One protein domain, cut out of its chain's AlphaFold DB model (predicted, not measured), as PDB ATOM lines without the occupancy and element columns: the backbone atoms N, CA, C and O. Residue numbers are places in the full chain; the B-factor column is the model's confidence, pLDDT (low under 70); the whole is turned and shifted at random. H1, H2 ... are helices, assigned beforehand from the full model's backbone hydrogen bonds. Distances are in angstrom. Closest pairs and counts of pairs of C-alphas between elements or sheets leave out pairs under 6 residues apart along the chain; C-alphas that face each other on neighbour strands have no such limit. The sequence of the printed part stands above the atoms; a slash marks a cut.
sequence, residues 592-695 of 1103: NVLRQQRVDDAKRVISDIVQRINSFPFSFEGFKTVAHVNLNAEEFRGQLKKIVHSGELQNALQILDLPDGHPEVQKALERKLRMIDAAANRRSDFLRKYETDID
ATOM      1  N   ASN A 592     -47.588  28.710   0.477       45.69
ATOM      2  CA  ASN A 592     -47.525  28.717  -0.998       45.69
ATOM      3  C   ASN A 592     -47.389  30.115  -1.636       45.69
ATOM      4  O   ASN A 592     -46.694  30.247  -2.642       45.69
ATOM      5  N   VAL A 593     -47.978  31.167  -1.051       52.50
ATOM      6  CA  VAL A 593     -47.822  32.551  -1.558       52.50
ATOM      7  C   VAL A 593     -46.474  33.137  -1.125       52.50
ATOM      8  O   VAL A 593     -45.772  33.731  -1.944       52.50
ATOM      9  N   LEU A 594     -46.050  32.882   0.123       52.38
ATOM     10  CA  LEU A 594     -44.715  33.260   0.596       52.38
ATOM     11  C   LEU A 594     -43.604  32.503  -0.139       52.38
ATOM     12  O   LEU A 594     -42.566  33.102  -0.391       52.38
ATOM     13  N   ARG A 595     -43.784  31.226  -0.522       54.50
ATOM     14  CA  ARG A 595     -42.780  30.501  -1.328       54.50
ATOM     15  C   ARG A 595     -42.545  31.158  -2.682       54.50
ATOM     16  O   ARG A 595     -41.389  31.350  -3.043       54.50
ATOM     17  N   GLN A 596     -43.596  31.548  -3.405       60.78
ATOM     18  CA  GLN A 596     -43.432  32.178  -4.718       60.78
ATOM     19  C   GLN A 596     -42.766  33.559  -4.607       60.78
ATOM     20  O   GLN A 596     -41.846  33.862  -5.362       60.78
ATOM     21  N   GLN A 597     -43.162  34.355  -3.611       65.94
ATOM     22  CA  GLN A 597     -42.570  35.669  -3.355       65.94
ATOM     23  C   GLN A 597     -41.101  35.557  -2.903       65.94
ATOM     24  O   GLN A 597     -40.249  36.278  -3.410       65.94
ATOM     25  N   ARG A 598     -40.775  34.572  -2.051       69.81
ATOM     26  CA  ARG A 598     -39.391  34.241  -1.663       69.81
ATOM     27  C   ARG A 598     -38.543  33.812  -2.862       69.81
ATOM     28  O   ARG A 598     -37.384  34.201  -2.936       69.81
ATOM     29  N   VAL A 599     -39.099  33.045  -3.805       75.38
ATOM     30  CA  VAL A 599     -38.406  32.633  -5.040       75.38
ATOM     31  C   VAL A 599     -38.126  33.832  -5.956       75.38
ATOM     32  O   VAL A 599     -37.032  33.922  -6.516       75.38
ATOM     33  N   ASP A 600     -39.064  34.769  -6.098       76.12
ATOM     34  CA  ASP A 600     -38.871  35.965  -6.930       76.12
ATOM     35  C   ASP A 600     -37.907  36.979  -6.287       76.12
ATOM     36  O   ASP A 600     -37.063  37.553  -6.982       76.12
ATOM     37  N   ASP A 601     -37.948  37.133  -4.961       77.69
ATOM     38  CA  ASP A 601     -36.967  37.917  -4.203       77.69
ATOM     39  C   ASP A 601     -35.569  37.282  -4.284       77.69
ATOM     40  O   ASP A 601     -34.587  37.980  -4.537       77.69
ATOM     41  N   ALA A 602     -35.467  35.951  -4.184       79.69
ATOM     42  CA  ALA A 602     -34.208  35.232  -4.361       79.69
ATOM     43  C   ALA A 602     -33.625  35.429  -5.772       79.69
ATOM     44  O   ALA A 602     -32.430  35.689  -5.908       79.69
ATOM     45  N   LYS A 603     -34.450  35.402  -6.831       80.94
ATOM     46  CA  LYS A 603     -34.004  35.722  -8.204       80.94
ATOM     47  C   LYS A 603     -33.510  37.163  -8.341       80.94
ATOM     48  O   LYS A 603     -32.529  37.402  -9.047       80.94
ATOM     49  N   ARG A 604     -34.152  38.124  -7.668       83.62
ATOM     50  CA  ARG A 604     -33.714  39.529  -7.660       83.62
ATOM     51  C   ARG A 604     -32.362  39.689  -6.965       83.62
ATOM     52  O   ARG A 604     -31.471  40.306  -7.536       83.62
ATOM     53  N   VAL A 605     -32.174  39.044  -5.811       85.31
ATOM     54  CA  VAL A 605     -30.885  39.005  -5.096       85.31
ATOM     55  C   VAL A 605     -29.784  38.407  -5.976       85.31
ATOM     56  O   VAL A 605     -28.686  38.959  -6.047       85.31
ATOM     57  N   ILE A 606     -30.066  37.324  -6.710       85.56
ATOM     58  CA  ILE A 606     -29.115  36.743  -7.671       85.56
ATOM     59  C   ILE A 606     -28.730  37.755  -8.761       85.56
ATOM     60  O   ILE A 606     -27.543  37.905  -9.060       85.56
ATOM     61  N   SER A 607     -29.703  38.478  -9.326       83.94
ATOM     62  CA  SER A 607     -29.461  39.504 -10.349       83.94
ATOM     63  C   SER A 607     -28.601  40.662  -9.823       83.94
ATOM     64  O   SER A 607     -27.606  41.031 -10.455       83.94
ATOM     65  N   ASP A 608     -28.902  41.159  -8.621       85.69
ATOM     66  CA  ASP A 608     -28.147  42.230  -7.964       85.69
ATOM     67  C   ASP A 608     -26.705  41.802  -7.653       85.69
ATOM     68  O   ASP A 608     -25.757  42.564  -7.870       85.69
ATOM     69  N   ILE A 609     -26.499  40.559  -7.199       88.19
ATOM     70  CA  ILE A 609     -25.161  39.997  -6.970       88.19
ATOM     71  C   ILE A 609     -24.377  39.891  -8.282       88.19
ATOM     72  O   ILE A 609     -23.215  40.306  -8.335       88.19
ATOM     73  N   VAL A 610     -24.995  39.403  -9.364       86.75
ATOM     74  CA  VAL A 610     -24.371  39.365 -10.699       86.75
ATOM     75  C   VAL A 610     -23.987  40.775 -11.158       86.75
ATOM     76  O   VAL A 610     -22.881  40.977 -11.673       86.75
ATOM     77  N   GLN A 611     -24.849  41.772 -10.944       86.50
ATOM     78  CA  GLN A 611     -24.560  43.160 -11.292       86.50
ATOM     79  C   GLN A 611     -23.394  43.724 -10.469       86.50
ATOM     80  O   GLN A 611     -22.492  44.321 -11.055       86.50
ATOM     81  N   ARG A 612     -23.359  43.485  -9.150       86.44
ATOM     82  CA  ARG A 612     -22.262  43.898  -8.250       86.44
ATOM     83  C   ARG A 612     -20.922  43.274  -8.634       86.44
ATOM     84  O   ARG A 612     -19.900  43.955  -8.597       86.44
ATOM     85  N   ILE A 613     -20.912  42.005  -9.046       89.31
ATOM     86  CA  ILE A 613     -19.702  41.340  -9.555       89.31
ATOM     87  C   ILE A 613     -19.248  41.994 -10.866       89.31
ATOM     88  O   ILE A 613     -18.074  42.338 -11.025       89.31
ATOM     89  N   ASN A 614     -20.169  42.214 -11.808       86.56
ATOM     90  CA  ASN A 614     -19.841  42.810 -13.103       86.56
ATOM     91  C   ASN A 614     -19.348  44.262 -12.979       86.56
ATOM     92  O   ASN A 614     -18.408  44.646 -13.682       86.56
ATOM     93  N   SER A 615     -19.927  45.050 -12.071       87.31
ATOM     94  CA  SER A 615     -19.560  46.449 -11.822       87.31
ATOM     95  C   SER A 615     -18.385  46.626 -10.857       87.31
ATOM     96  O   SER A 615     -17.934  47.755 -10.683       87.31
ATOM     97  N   PHE A 616     -17.841  45.543 -10.279       91.50
ATOM     98  CA  PHE A 616     -16.735  45.618  -9.319       91.50
ATOM     99  C   PHE A 616     -15.534  46.396  -9.900       91.50
ATOM    100  O   PHE A 616     -14.994  45.995 -10.945       91.50
ATOM    101  N   PRO A 617     -15.121  47.514  -9.276       87.25
ATOM    102  CA  PRO A 617     -14.034  48.339  -9.776       87.25
ATOM    103  C   PRO A 617     -12.681  47.737  -9.387       87.25
ATOM    104  O   PRO A 617     -12.461  47.362  -8.241       87.25
ATOM    105  N   PHE A 618     -11.749  47.679 -10.336       89.94
ATOM    106  CA  PHE A 618     -10.352  47.349 -10.063       89.94
ATOM    107  C   PHE A 618      -9.444  48.099 -11.045       89.94
ATOM    108  O   PHE A 618      -9.810  48.320 -12.200       89.94
ATOM    109  N   SER A 619      -8.262  48.501 -10.585       88.31
ATOM    110  CA  SER A 619      -7.217  49.120 -11.406       88.31
ATOM    111  C   SER A 619      -5.852  48.794 -10.818       88.31
ATOM    112  O   SER A 619      -5.709  48.722  -9.598       88.31
ATOM    113  N   PHE A 620      -4.855  48.615 -11.685       89.00
ATOM    114  CA  PHE A 620      -3.472  48.367 -11.281       89.00
ATOM    115  C   PHE A 620      -2.498  49.478 -11.702       89.00
ATOM    116  O   PHE A 620      -1.305  49.386 -11.414       89.00
ATOM    117  N   GLU A 621      -2.991  50.542 -12.344       80.88
ATOM    118  CA  GLU A 621      -2.150  51.571 -12.978       80.88
ATOM    119  C   GLU A 621      -1.308  52.365 -11.966       80.88
ATOM    120  O   GLU A 621      -0.190  52.779 -12.261       80.88
ATOM    121  N   GLY A 622      -1.808  52.510 -10.733       77.00
ATOM    122  CA  GLY A 622      -1.123  53.216  -9.647       77.00
ATOM    123  C   GLY A 622      -0.038  52.409  -8.925       77.00
ATOM    124  O   GLY A 622       0.701  52.976  -8.120       77.00
ATOM    125  N   PHE A 623       0.093  51.102  -9.179       82.75
ATOM    126  CA  PHE A 623       1.082  50.276  -8.480       82.75
ATOM    127  C   PHE A 623       2.428  50.275  -9.215       82.75
ATOM    128  O   PHE A 623       2.506  50.020 -10.422       82.75
ATOM    129  N   LYS A 624       3.503  50.541  -8.460       79.88
ATOM    130  CA  LYS A 624       4.884  50.661  -8.966       79.88
ATOM    131  C   LYS A 624       5.737  49.393  -8.791       79.88
ATOM    132  O   LYS A 624       6.883  49.371  -9.210       79.88
ATOM    133  N   THR A 625       5.209  48.330  -8.176       80.19
ATOM    134  CA  THR A 625       5.965  47.080  -7.943       80.19
ATOM    135  C   THR A 625       5.099  45.846  -8.175       80.19
ATOM    136  O   THR A 625       3.930  45.851  -7.786       80.19
ATOM    137  N   VAL A 626       5.694  44.763  -8.678       82.38
ATOM    138  CA  VAL A 626       5.013  43.470  -8.885       82.38
ATOM    139  C   VAL A 626       4.424  42.915  -7.580       82.38
ATOM    140  O   VAL A 626       3.311  42.399  -7.582       82.38
ATOM    141  N   ALA A 627       5.114  43.081  -6.444       80.00
ATOM    142  CA  ALA A 627       4.626  42.626  -5.139       80.00
ATOM    143  C   ALA A 627       3.294  43.291  -4.744       80.00
ATOM    144  O   ALA A 627       2.338  42.597  -4.405       80.00
ATOM    145  N   HIS A 628       3.202  44.622  -4.862       80.94
ATOM    146  CA  HIS A 628       1.953  45.349  -4.612       80.94
ATOM    147  C   HIS A 628       0.839  44.973  -5.600       80.94
ATOM    148  O   HIS A 628      -0.305  44.845  -5.173       80.94
ATOM    149  N   VAL A 629       1.155  44.754  -6.883       85.25
ATOM    150  CA  VAL A 629       0.169  44.287  -7.877       85.25
ATOM    151  C   VAL A 629      -0.398  42.924  -7.471       85.25
ATOM    152  O   VAL A 629      -1.614  42.759  -7.440       85.25
ATOM    153  N   ASN A 630       0.461  41.976  -7.089       83.75
ATOM    154  CA  ASN A 630       0.042  40.638  -6.669       83.75
ATOM    155  C   ASN A 630      -0.787  40.663  -5.379       83.75
ATOM    156  O   ASN A 630      -1.815  39.996  -5.301       83.75
ATOM    157  N   LEU A 631      -0.371  41.456  -4.386       84.31
ATOM    158  CA  LEU A 631      -1.077  41.580  -3.111       84.31
ATOM    159  C   LEU A 631      -2.475  42.186  -3.295       84.31
ATOM    160  O   LEU A 631      -3.446  41.659  -2.761       84.31
ATOM    161  N   ASN A 632      -2.596  43.234  -4.114       86.38
ATOM    162  CA  ASN A 632      -3.893  43.848  -4.409       86.38
ATOM    163  C   ASN A 632      -4.761  42.958  -5.305       86.38
ATOM    164  O   ASN A 632      -5.979  42.946  -5.159       86.38
ATOM    165  N   ALA A 633      -4.163  42.166  -6.201       87.06
ATOM    166  CA  ALA A 633      -4.907  41.167  -6.959       87.06
ATOM    167  C   ALA A 633      -5.529  40.117  -6.023       87.06
ATOM    168  O   ALA A 633      -6.711  39.814  -6.170       87.06
ATOM    169  N   GLU A 634      -4.789  39.622  -5.021       86.94
ATOM    170  CA  GLU A 634      -5.352  38.734  -3.990       86.94
ATOM    171  C   GLU A 634      -6.435  39.414  -3.153       86.94
ATOM    172  O   GLU A 634      -7.460  38.801  -2.851       86.94
ATOM    173  N   GLU A 635      -6.254  40.687  -2.811       86.69
ATOM    174  CA  GLU A 635      -7.262  41.434  -2.068       86.69
ATOM    175  C   GLU A 635      -8.562  41.579  -2.870       86.69
ATOM    176  O   GLU A 635      -9.635  41.252  -2.361       86.69
ATOM    177  N   PHE A 636      -8.484  41.974  -4.145       90.38
ATOM    178  CA  PHE A 636      -9.648  42.057  -5.031       90.38
ATOM    179  C   PHE A 636     -10.319  40.692  -5.225       90.38
ATOM    180  O   PHE A 636     -11.550  40.603  -5.196       90.38
ATOM    181  N   ARG A 637      -9.538  39.608  -5.343       87.44
ATOM    182  CA  ARG A 637     -10.068  38.234  -5.342       87.44
ATOM    183  C   ARG A 637     -10.798  37.920  -4.037       87.44
ATOM    184  O   ARG A 637     -11.893  37.363  -4.070       87.44
ATOM    185  N   GLY A 638     -10.228  38.291  -2.894       83.44
ATOM    186  CA  GLY A 638     -10.831  38.116  -1.575       83.44
ATOM    187  C   GLY A 638     -12.135  38.898  -1.413       83.44
ATOM    188  O   GLY A 638     -13.114  38.357  -0.903       83.44
ATOM    189  N   GLN A 639     -12.184  40.141  -1.892       85.56
ATOM    190  CA  GLN A 639     -13.386  40.980  -1.872       85.56
ATOM    191  C   GLN A 639     -14.491  40.409  -2.776       85.56
ATOM    192  O   GLN A 639     -15.639  40.309  -2.341       85.56
ATOM    193  N   LEU A 640     -14.156  39.933  -3.983       87.38
ATOM    194  CA  LEU A 640     -15.107  39.222  -4.850       87.38
ATOM    195  C   LEU A 640     -15.600  37.915  -4.217       87.38
ATOM    196  O   LEU A 640     -16.796  37.631  -4.255       87.38
ATOM    197  N   LYS A 641     -14.716  37.143  -3.570       83.25
ATOM    198  CA  LYS A 641     -15.116  35.947  -2.816       83.25
ATOM    199  C   LYS A 641     -16.083  36.302  -1.688       83.25
ATOM    200  O   LYS A 641     -17.073  35.601  -1.539       83.25
ATOM    201  N   LYS A 642     -15.876  37.399  -0.949       83.75
ATOM    202  CA  LYS A 642     -16.817  37.855   0.095       83.75
ATOM    203  C   LYS A 642     -18.209  38.177  -0.458       83.75
ATOM    204  O   LYS A 642     -19.189  37.857   0.201       83.75
ATOM    205  N   ILE A 643     -18.309  38.743  -1.666       83.88
ATOM    206  CA  ILE A 643     -19.605  38.990  -2.330       83.88
ATOM    207  C   ILE A 643     -20.342  37.663  -2.590       83.88
ATOM    208  O   ILE A 643     -21.548  37.576  -2.373       83.88
ATOM    209  N   VAL A 644     -19.610  36.615  -2.979       80.56
ATOM    210  CA  VAL A 644     -20.158  35.278  -3.290       80.56
ATOM    211  C   VAL A 644     -20.324  34.382  -2.046       80.56
ATOM    212  O   VAL A 644     -20.950  33.334  -2.110       80.56
ATOM    213  N   HIS A 645     -19.822  34.805  -0.886       80.06
ATOM    214  CA  HIS A 645     -20.070  34.161   0.416       80.06
ATOM    215  C   HIS A 645     -20.979  35.015   1.309       80.06
ATOM    216  O   HIS A 645     -21.004  34.849   2.527       80.06
ATOM    217  N   SER A 646     -21.691  35.975   0.721       80.50
ATOM    218  CA  SER A 646     -22.619  36.822   1.456       80.50
ATOM    219  C   SER A 646     -23.815  35.997   1.950       80.50
ATOM    220  O   SER A 646     -24.317  35.118   1.247       80.50
ATOM    221  N   GLY A 647     -24.280  36.280   3.172       76.94
ATOM    222  CA  GLY A 647     -25.434  35.581   3.753       76.94
ATOM    223  C   GLY A 647     -26.709  35.753   2.921       76.94
ATOM    224  O   GLY A 647     -27.516  34.836   2.834       76.94
ATOM    225  N   GLU A 648     -26.849  36.890   2.230       81.62
ATOM    226  CA  GLU A 648     -27.934  37.154   1.273       81.62
ATOM    227  C   GLU A 648     -27.933  36.166   0.095       81.62
ATOM    228  O   GLU A 648     -28.987  35.641  -0.261       81.62
ATOM    229  N   LEU A 649     -26.759  35.843  -0.462       82.69
ATOM    230  CA  LEU A 649     -26.636  34.875  -1.548       82.69
ATOM    231  C   LEU A 649     -26.884  33.446  -1.055       82.69
ATOM    232  O   LEU A 649     -27.584  32.699  -1.729       82.69
ATOM    233  N   GLN A 650     -26.358  33.062   0.114       81.06
ATOM    234  CA  GLN A 650     -26.605  31.724   0.671       81.06
ATOM    235  C   GLN A 650     -28.092  31.488   0.954       81.06
ATOM    236  O   GLN A 650     -28.627  30.444   0.584       81.06
ATOM    237  N   ASN A 651     -28.779  32.491   1.506       78.38
ATOM    238  CA  ASN A 651     -30.221  32.438   1.726       78.38
ATOM    239  C   ASN A 651     -30.995  32.348   0.397       78.38
ATOM    240  O   ASN A 651     -31.913  31.538   0.281       78.38
ATOM    241  N   ALA A 652     -30.610  33.121  -0.626       81.19
ATOM    242  CA  ALA A 652     -31.242  33.063  -1.947       81.19
ATOM    243  C   ALA A 652     -31.031  31.705  -2.648       81.19
ATOM    244  O   ALA A 652     -31.963  31.165  -3.238       81.19
ATOM    245  N   LEU A 653     -29.833  31.121  -2.549       81.00
ATOM    246  CA  LEU A 653     -29.512  29.798  -3.099       81.00
ATOM    247  C   LEU A 653     -30.287  28.673  -2.402       81.00
ATOM    248  O   LEU A 653     -30.776  27.766  -3.073       81.00
ATOM    249  N   GLN A 654     -30.443  28.758  -1.078       80.38
ATOM    250  CA  GLN A 654     -31.223  27.801  -0.290       80.38
ATOM    251  C   GLN A 654     -32.723  27.864  -0.622       80.38
ATOM    252  O   GLN A 654     -33.387  26.834  -0.657       80.38
ATOM    253  N   ILE A 655     -33.254  29.058  -0.911       81.12
ATOM    254  CA  ILE A 655     -34.647  29.249  -1.348       81.12
ATOM    255  C   ILE A 655     -34.884  28.703  -2.768       81.12
ATOM    256  O   ILE A 655     -35.977  28.221  -3.061       81.12
ATOM    257  N   LEU A 656     -33.879  28.774  -3.646       79.56
ATOM    258  CA  LEU A 656     -33.953  28.310  -5.040       79.56
ATOM    259  C   LEU A 656     -33.604  26.823  -5.226       79.56
ATOM    260  O   LEU A 656     -33.607  26.357  -6.362       79.56
ATOM    261  N   ASP A 657     -33.312  26.097  -4.142       77.06
ATOM    262  CA  ASP A 657     -32.866  24.693  -4.144       77.06
ATOM    263  C   ASP A 657     -31.596  24.461  -4.993       77.06
ATOM    264  O   ASP A 657     -31.442  23.468  -5.701       77.06
ATOM    265  N   LEU A 658     -30.666  25.424  -4.933       77.69
ATOM    266  CA  LEU A 658     -29.378  25.414  -5.641       77.69
ATOM    267  C   LEU A 658     -28.199  25.504  -4.651       77.69
ATOM    268  O   LEU A 658     -27.453  26.490  -4.672       77.69
ATOM    269  N   PRO A 659     -27.999  24.504  -3.771       66.94
ATOM    270  CA  PRO A 659     -26.979  24.552  -2.717       66.94
ATOM    271  C   PRO A 659     -25.541  24.626  -3.257       66.94
ATOM    272  O   PRO A 659     -24.667  25.186  -2.595       66.94
ATOM    273  N   ASP A 660     -25.310  24.142  -4.480       69.12
ATOM    274  CA  ASP A 660     -23.993  24.123  -5.131       69.12
ATOM    275  C   ASP A 660     -23.655  25.434  -5.884       69.12
ATOM    276  O   ASP A 660     -22.558  25.587  -6.433       69.12
ATOM    277  N   GLY A 661     -24.571  26.414  -5.889       73.06
ATOM    278  CA  GLY A 661     -24.384  27.748  -6.473       73.06
ATOM    279  C   GLY A 661     -25.176  28.016  -7.761       73.06
ATOM    280  O   GLY A 661     -25.596  27.109  -8.474       73.06
ATOM    281  N   HIS A 662     -25.376  29.301  -8.083       84.12
ATOM    282  CA  HIS A 662     -26.131  29.728  -9.269       84.12
ATOM    283  C   HIS A 662     -25.217  29.886 -10.506       84.12
ATOM    284  O   HIS A 662     -24.218  30.616 -10.426       84.12
ATOM    285  N   PRO A 663     -25.564  29.312 -11.680       82.19
ATOM    286  CA  PRO A 663     -24.702  29.315 -12.870       82.19
ATOM    287  C   PRO A 663     -24.298  30.711 -13.365       82.19
ATOM    288  O   PRO A 663     -23.178  30.916 -13.829       82.19
ATOM    289  N   GLU A 664     -25.195  31.695 -13.274       82.69
ATOM    290  CA  GLU A 664     -24.905  33.064 -13.726       82.69
ATOM    291  C   GLU A 664     -23.956  33.812 -12.784       82.69
ATOM    292  O   GLU A 664     -23.116  34.583 -13.248       82.69
ATOM    293  N   VAL A 665     -24.031  33.533 -11.477       85.56
ATOM    294  CA  VAL A 665     -23.119  34.103 -10.474       85.56
ATOM    295  C   VAL A 665     -21.719  33.531 -10.678       85.56
ATOM    296  O   VAL A 665     -20.751  34.289 -10.701       85.56
ATOM    297  N   GLN A 666     -21.608  32.218 -10.917       84.88
ATOM    298  CA  GLN A 666     -20.334  31.568 -11.237       84.88
ATOM    299  C   GLN A 666     -19.725  32.126 -12.532       84.88
ATOM    300  O   GLN A 666     -18.565  32.539 -12.534       84.88
ATOM    301  N   LYS A 667     -20.513  32.247 -13.610       86.19
ATOM    302  CA  LYS A 667     -20.049  32.843 -14.877       86.19
ATOM    303  C   LYS A 667     -19.582  34.293 -14.711       86.19
ATOM    304  O   LYS A 667     -18.547  34.666 -15.268       86.19
ATOM    305  N   ALA A 668     -20.321  35.117 -13.964       85.94
ATOM    306  CA  ALA A 668     -19.944  36.506 -13.701       85.94
ATOM    307  C   ALA A 668     -18.649  36.591 -12.877       85.94
ATOM    308  O   ALA A 668     -17.748  37.361 -13.222       85.94
ATOM    309  N   LEU A 669     -18.525  35.759 -11.836       87.88
ATOM    310  CA  LEU A 669     -17.344  35.690 -10.979       87.88
ATOM    311  C   LEU A 669     -16.106  35.271 -11.774       87.88
ATOM    312  O   LEU A 669     -15.104  35.982 -11.760       87.88
ATOM    313  N   GLU A 670     -16.174  34.162 -12.511       88.12
ATOM    314  CA  GLU A 670     -15.055  33.674 -13.323       88.12
ATOM    315  C   GLU A 670     -14.595  34.700 -14.356       88.12
ATOM    316  O   GLU A 670     -13.394  34.888 -14.563       88.12
ATOM    317  N   ARG A 671     -15.545  35.369 -15.020       89.50
ATOM    318  CA  ARG A 671     -15.230  36.419 -15.988       89.50
ATOM    319  C   ARG A 671     -14.481  37.560 -15.311       89.50
ATOM    320  O   ARG A 671     -13.467  38.015 -15.839       89.50
ATOM    321  N   LYS A 672     -14.959  38.025 -14.154       91.19
ATOM    322  CA  LYS A 672     -14.355  39.161 -13.455       91.19
ATOM    323  C   LYS A 672     -12.981  38.820 -12.880       91.19
ATOM    324  O   LYS A 672     -12.061  39.619 -13.037       91.19
ATOM    325  N   LEU A 673     -12.814  37.621 -12.317       90.31
ATOM    326  CA  LEU A 673     -11.519  37.104 -11.862       90.31
ATOM    327  C   LEU A 673     -10.505  37.055 -13.012       90.31
ATOM    328  O   LEU A 673      -9.419  37.612 -12.884       90.31
ATOM    329  N   ARG A 674     -10.895  36.528 -14.183       89.94
ATOM    330  CA  ARG A 674     -10.037  36.536 -15.383       89.94
ATOM    331  C   ARG A 674      -9.637  37.943 -15.822       89.94
ATOM    332  O   ARG A 674      -8.510  38.142 -16.268       89.94
ATOM    333  N   MET A 675     -10.534  38.925 -15.716       90.31
ATOM    334  CA  MET A 675     -10.208  40.317 -16.045       90.31
ATOM    335  C   MET A 675      -9.206  40.929 -15.054       90.31
ATOM    336  O   MET A 675      -8.309  41.656 -15.484       90.31
ATOM    337  N   ILE A 676      -9.336  40.621 -13.758       90.12
ATOM    338  CA  ILE A 676      -8.380  41.030 -12.718       90.12
ATOM    339  C   ILE A 676      -7.011  40.406 -12.994       90.12
ATOM    340  O   ILE A 676      -6.022  41.132 -13.041       90.12
ATOM    341  N   ASP A 677      -6.959  39.099 -13.257       88.56
ATOM    342  CA  ASP A 677      -5.711  38.386 -13.542       88.56
ATOM    343  C   ASP A 677      -5.033  38.925 -14.807       88.56
ATOM    344  O   ASP A 677      -3.833  39.193 -14.810       88.56
ATOM    345  N   ALA A 678      -5.797  39.162 -15.878       89.00
ATOM    346  CA  ALA A 678      -5.266  39.734 -17.110       89.00
ATOM    347  C   ALA A 678      -4.692  41.147 -16.900       89.00
ATOM    348  O   ALA A 678      -3.633  41.462 -17.442       89.00
ATOM    349  N   ALA A 679      -5.362  42.000 -16.119       88.44
ATOM    350  CA  ALA A 679      -4.876  43.348 -15.827       88.44
ATOM    351  C   ALA A 679      -3.652  43.339 -14.894       88.44
ATOM    352  O   ALA A 679      -2.692  44.071 -15.141       88.44
ATOM    353  N   ALA A 680      -3.650  42.477 -13.872       89.06
ATOM    354  CA  ALA A 680      -2.525  42.293 -12.958       89.06
ATOM    355  C   ALA A 680      -1.282  41.758 -13.685       89.06
ATOM    356  O   ALA A 680      -0.181  42.274 -13.485       89.06
ATOM    357  N   ASN A 681      -1.456  40.775 -14.575       89.06
ATOM    358  CA  ASN A 681      -0.368  40.217 -15.378       89.06
ATOM    359  C   ASN A 681       0.203  41.260 -16.341       89.06
ATOM    360  O   ASN A 681       1.407  41.487 -16.324       89.06
ATOM    361  N   ARG A 682      -0.644  41.988 -17.086       88.50
ATOM    362  CA  ARG A 682      -0.186  43.072 -17.977       88.50
ATOM    363  C   ARG A 682       0.655  44.111 -17.240       88.50
ATOM    364  O   ARG A 682       1.715  44.502 -17.726       88.50
ATOM    365  N   ARG A 683       0.202  44.552 -16.060       89.25
ATOM    366  CA  ARG A 683       0.958  45.515 -15.252       89.25
ATOM    367  C   ARG A 683       2.251  44.907 -14.712       89.25
ATOM    368  O   ARG A 683       3.282  45.570 -14.720       89.25
ATOM    369  N   SER A 684       2.213  43.655 -14.265       88.25
ATOM    370  CA  SER A 684       3.398  42.950 -13.769       88.25
ATOM    371  C   SER A 684       4.458  42.763 -14.853       88.25
ATOM    372  O   SER A 684       5.637  42.960 -14.575       88.25
ATOM    373  N   ASP A 685       4.058  42.432 -16.079       88.06
ATOM    374  CA  ASP A 685       4.962  42.280 -17.222       88.06
ATOM    375  C   ASP A 685       5.603  43.617 -17.604       88.06
ATOM    376  O   ASP A 685       6.817  43.688 -17.801       88.06
ATOM    377  N   PHE A 686       4.815  44.697 -17.616       88.38
ATOM    378  CA  PHE A 686       5.330  46.052 -17.797       88.38
ATOM    379  C   PHE A 686       6.380  46.411 -16.732       88.38
ATOM    380  O   PHE A 686       7.465  46.872 -17.075       88.38
ATOM    381  N   LEU A 687       6.099  46.145 -15.451       86.00
ATOM    382  CA  LEU A 687       7.024  46.453 -14.356       86.00
ATOM    383  C   LEU A 687       8.302  45.601 -14.395       86.00
ATOM    384  O   LEU A 687       9.370  46.105 -14.069       86.00
ATOM    385  N   ARG A 688       8.232  44.332 -14.823       86.38
ATOM    386  CA  ARG A 688       9.437  43.505 -15.030       86.38
ATOM    387  C   ARG A 688      10.293  44.021 -16.181       86.38
ATOM    388  O   ARG A 688      11.519  44.028 -16.074       86.38
ATOM    389  N   LYS A 689       9.657  44.451 -17.274       86.06
ATOM    390  CA  LYS A 689      10.355  45.067 -18.406       86.06
ATOM    391  C   LYS A 689      11.030  46.373 -17.984       86.06
ATOM    392  O   LYS A 689      12.209  46.547 -18.258       86.06
ATOM    393  N   TYR A 690      10.315  47.221 -17.247       85.81
ATOM    394  CA  TYR A 690      10.866  48.434 -16.647       85.81
ATOM    395  C   TYR A 690      12.094  48.140 -15.778       85.81
ATOM    396  O   TYR A 690      13.138  48.751 -15.970       85.81
ATOM    397  N   GLU A 691      12.006  47.155 -14.881       85.00
ATOM    398  CA  GLU A 691      13.132  46.770 -14.023       85.00
ATOM    399  C   GLU A 691      14.349  46.294 -14.836       85.00
ATOM    400  O   GLU A 691      15.483  46.652 -14.528       85.00
ATOM    401  N   THR A 692      14.111  45.545 -15.918       86.88
ATOM    402  CA  THR A 692      15.173  45.081 -16.827       86.88
ATOM    403  C   THR A 692      15.857  46.252 -17.539       86.88
ATOM    404  O   THR A 692      17.085  46.285 -17.623       86.88
ATOM    405  N   ASP A 693      15.085  47.236 -18.007       85.81
ATOM    406  CA  ASP A 693      15.610  48.435 -18.671       85.81
ATOM    407  C   ASP A 693      16.430  49.311 -17.705       85.81
ATOM    408  O   ASP A 693      17.478  49.844 -18.087       85.81
ATOM    409  N   ILE A 694      15.995  49.421 -16.443       87.50
ATOM    410  CA  ILE A 694      16.745  50.097 -15.375       87.50
ATOM    411  C   ILE A 694      18.063  49.371 -15.091       87.50
ATOM    412  O   ILE A 694      19.112  50.014 -15.022       87.50
ATOM    413  N   ASP A 695      18.040  48.045 -14.944       87.50
ATOM    414  CA  ASP A 695      19.245  47.259 -14.663       87.50
ATOM    415  C   ASP A 695      20.258  47.313 -15.828       87.50
ATOM    416  O   ASP A 695      21.472  47.339 -15.596       87.50
TER     417      ASP A 695
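Overview. This is residues 592 to 695 of the 1103 residues of the protein "Dot/Icm secretion system substrate" of Legionella pneumophila (UniProt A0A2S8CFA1). A long, thin rod in which the longest helix, H4, has H2 side by side with it, while H1 overlaps H4 with only part of its length and carries the rod on beyond the first residues of H4. The short helix H3 packs on H1 at a slant, beyond the last residues of H2. The printed part has 104 residues with four named helices, H1 to H4 in that order, and no named strand; the class is all helix. It is loose, with a radius of gyration of the C-alphas of 18.3 A, and spans 71 by 21 by 16 A.

Arrangement. H4, residues 663 to 695, touches H2, residues 626 to 644, closest at the C-alphas of Val 626 and Ser 684, 5.2 A apart. Their lines stand at a shallow tilt of 8 degrees, opposite ways. H1, residues 592 to 615, touches H4 with residues 606 to 614 alone, at a shallow tilt of 14 degrees, the same way; the closest C-alphas, of Val 610 and Val 665, are 5.4 A apart. H1 and H2 form a helical hairpin at a shallow tilt of 12 degrees; their closest C-alphas, of Ile 613 and Leu 640, are 6.9 A apart. H1, H2 and H4 make an up-and-down bundle, each running against the one before it. H3, residues 647 to 655, touches H1 at a steep tilt of 45 degrees, with the C-alphas of Ala 602 and Ala 652 closest at 4.4 A. H3 and H4 are apart, and H2 and H3 meet only through their link. In H1, H2, H3 and H4 every O i to N i+4 pair is within hydrogen-bond range.

Along the chain. H4 is 47.5 A from first to last C-alpha, H1 34.8 A, H2 27.1 A and H3 12.3 A. C-alpha 592 is at (-47.525, 28.717, -0.998), and C-alpha 695 at (19.245, 47.259, -14.663).

Size, cuts and confidence. The C-alphas of Asn 592 and Asp 695, the two farthest apart, are 70.6 A apart. The printed part has no cut; the link H2 to H3 is tight, and H1 to H2 and H3 to H4 are short. The mean pLDDT of the printed part is 82.5, with residues 592 to 598 and 659 to 660 under 70.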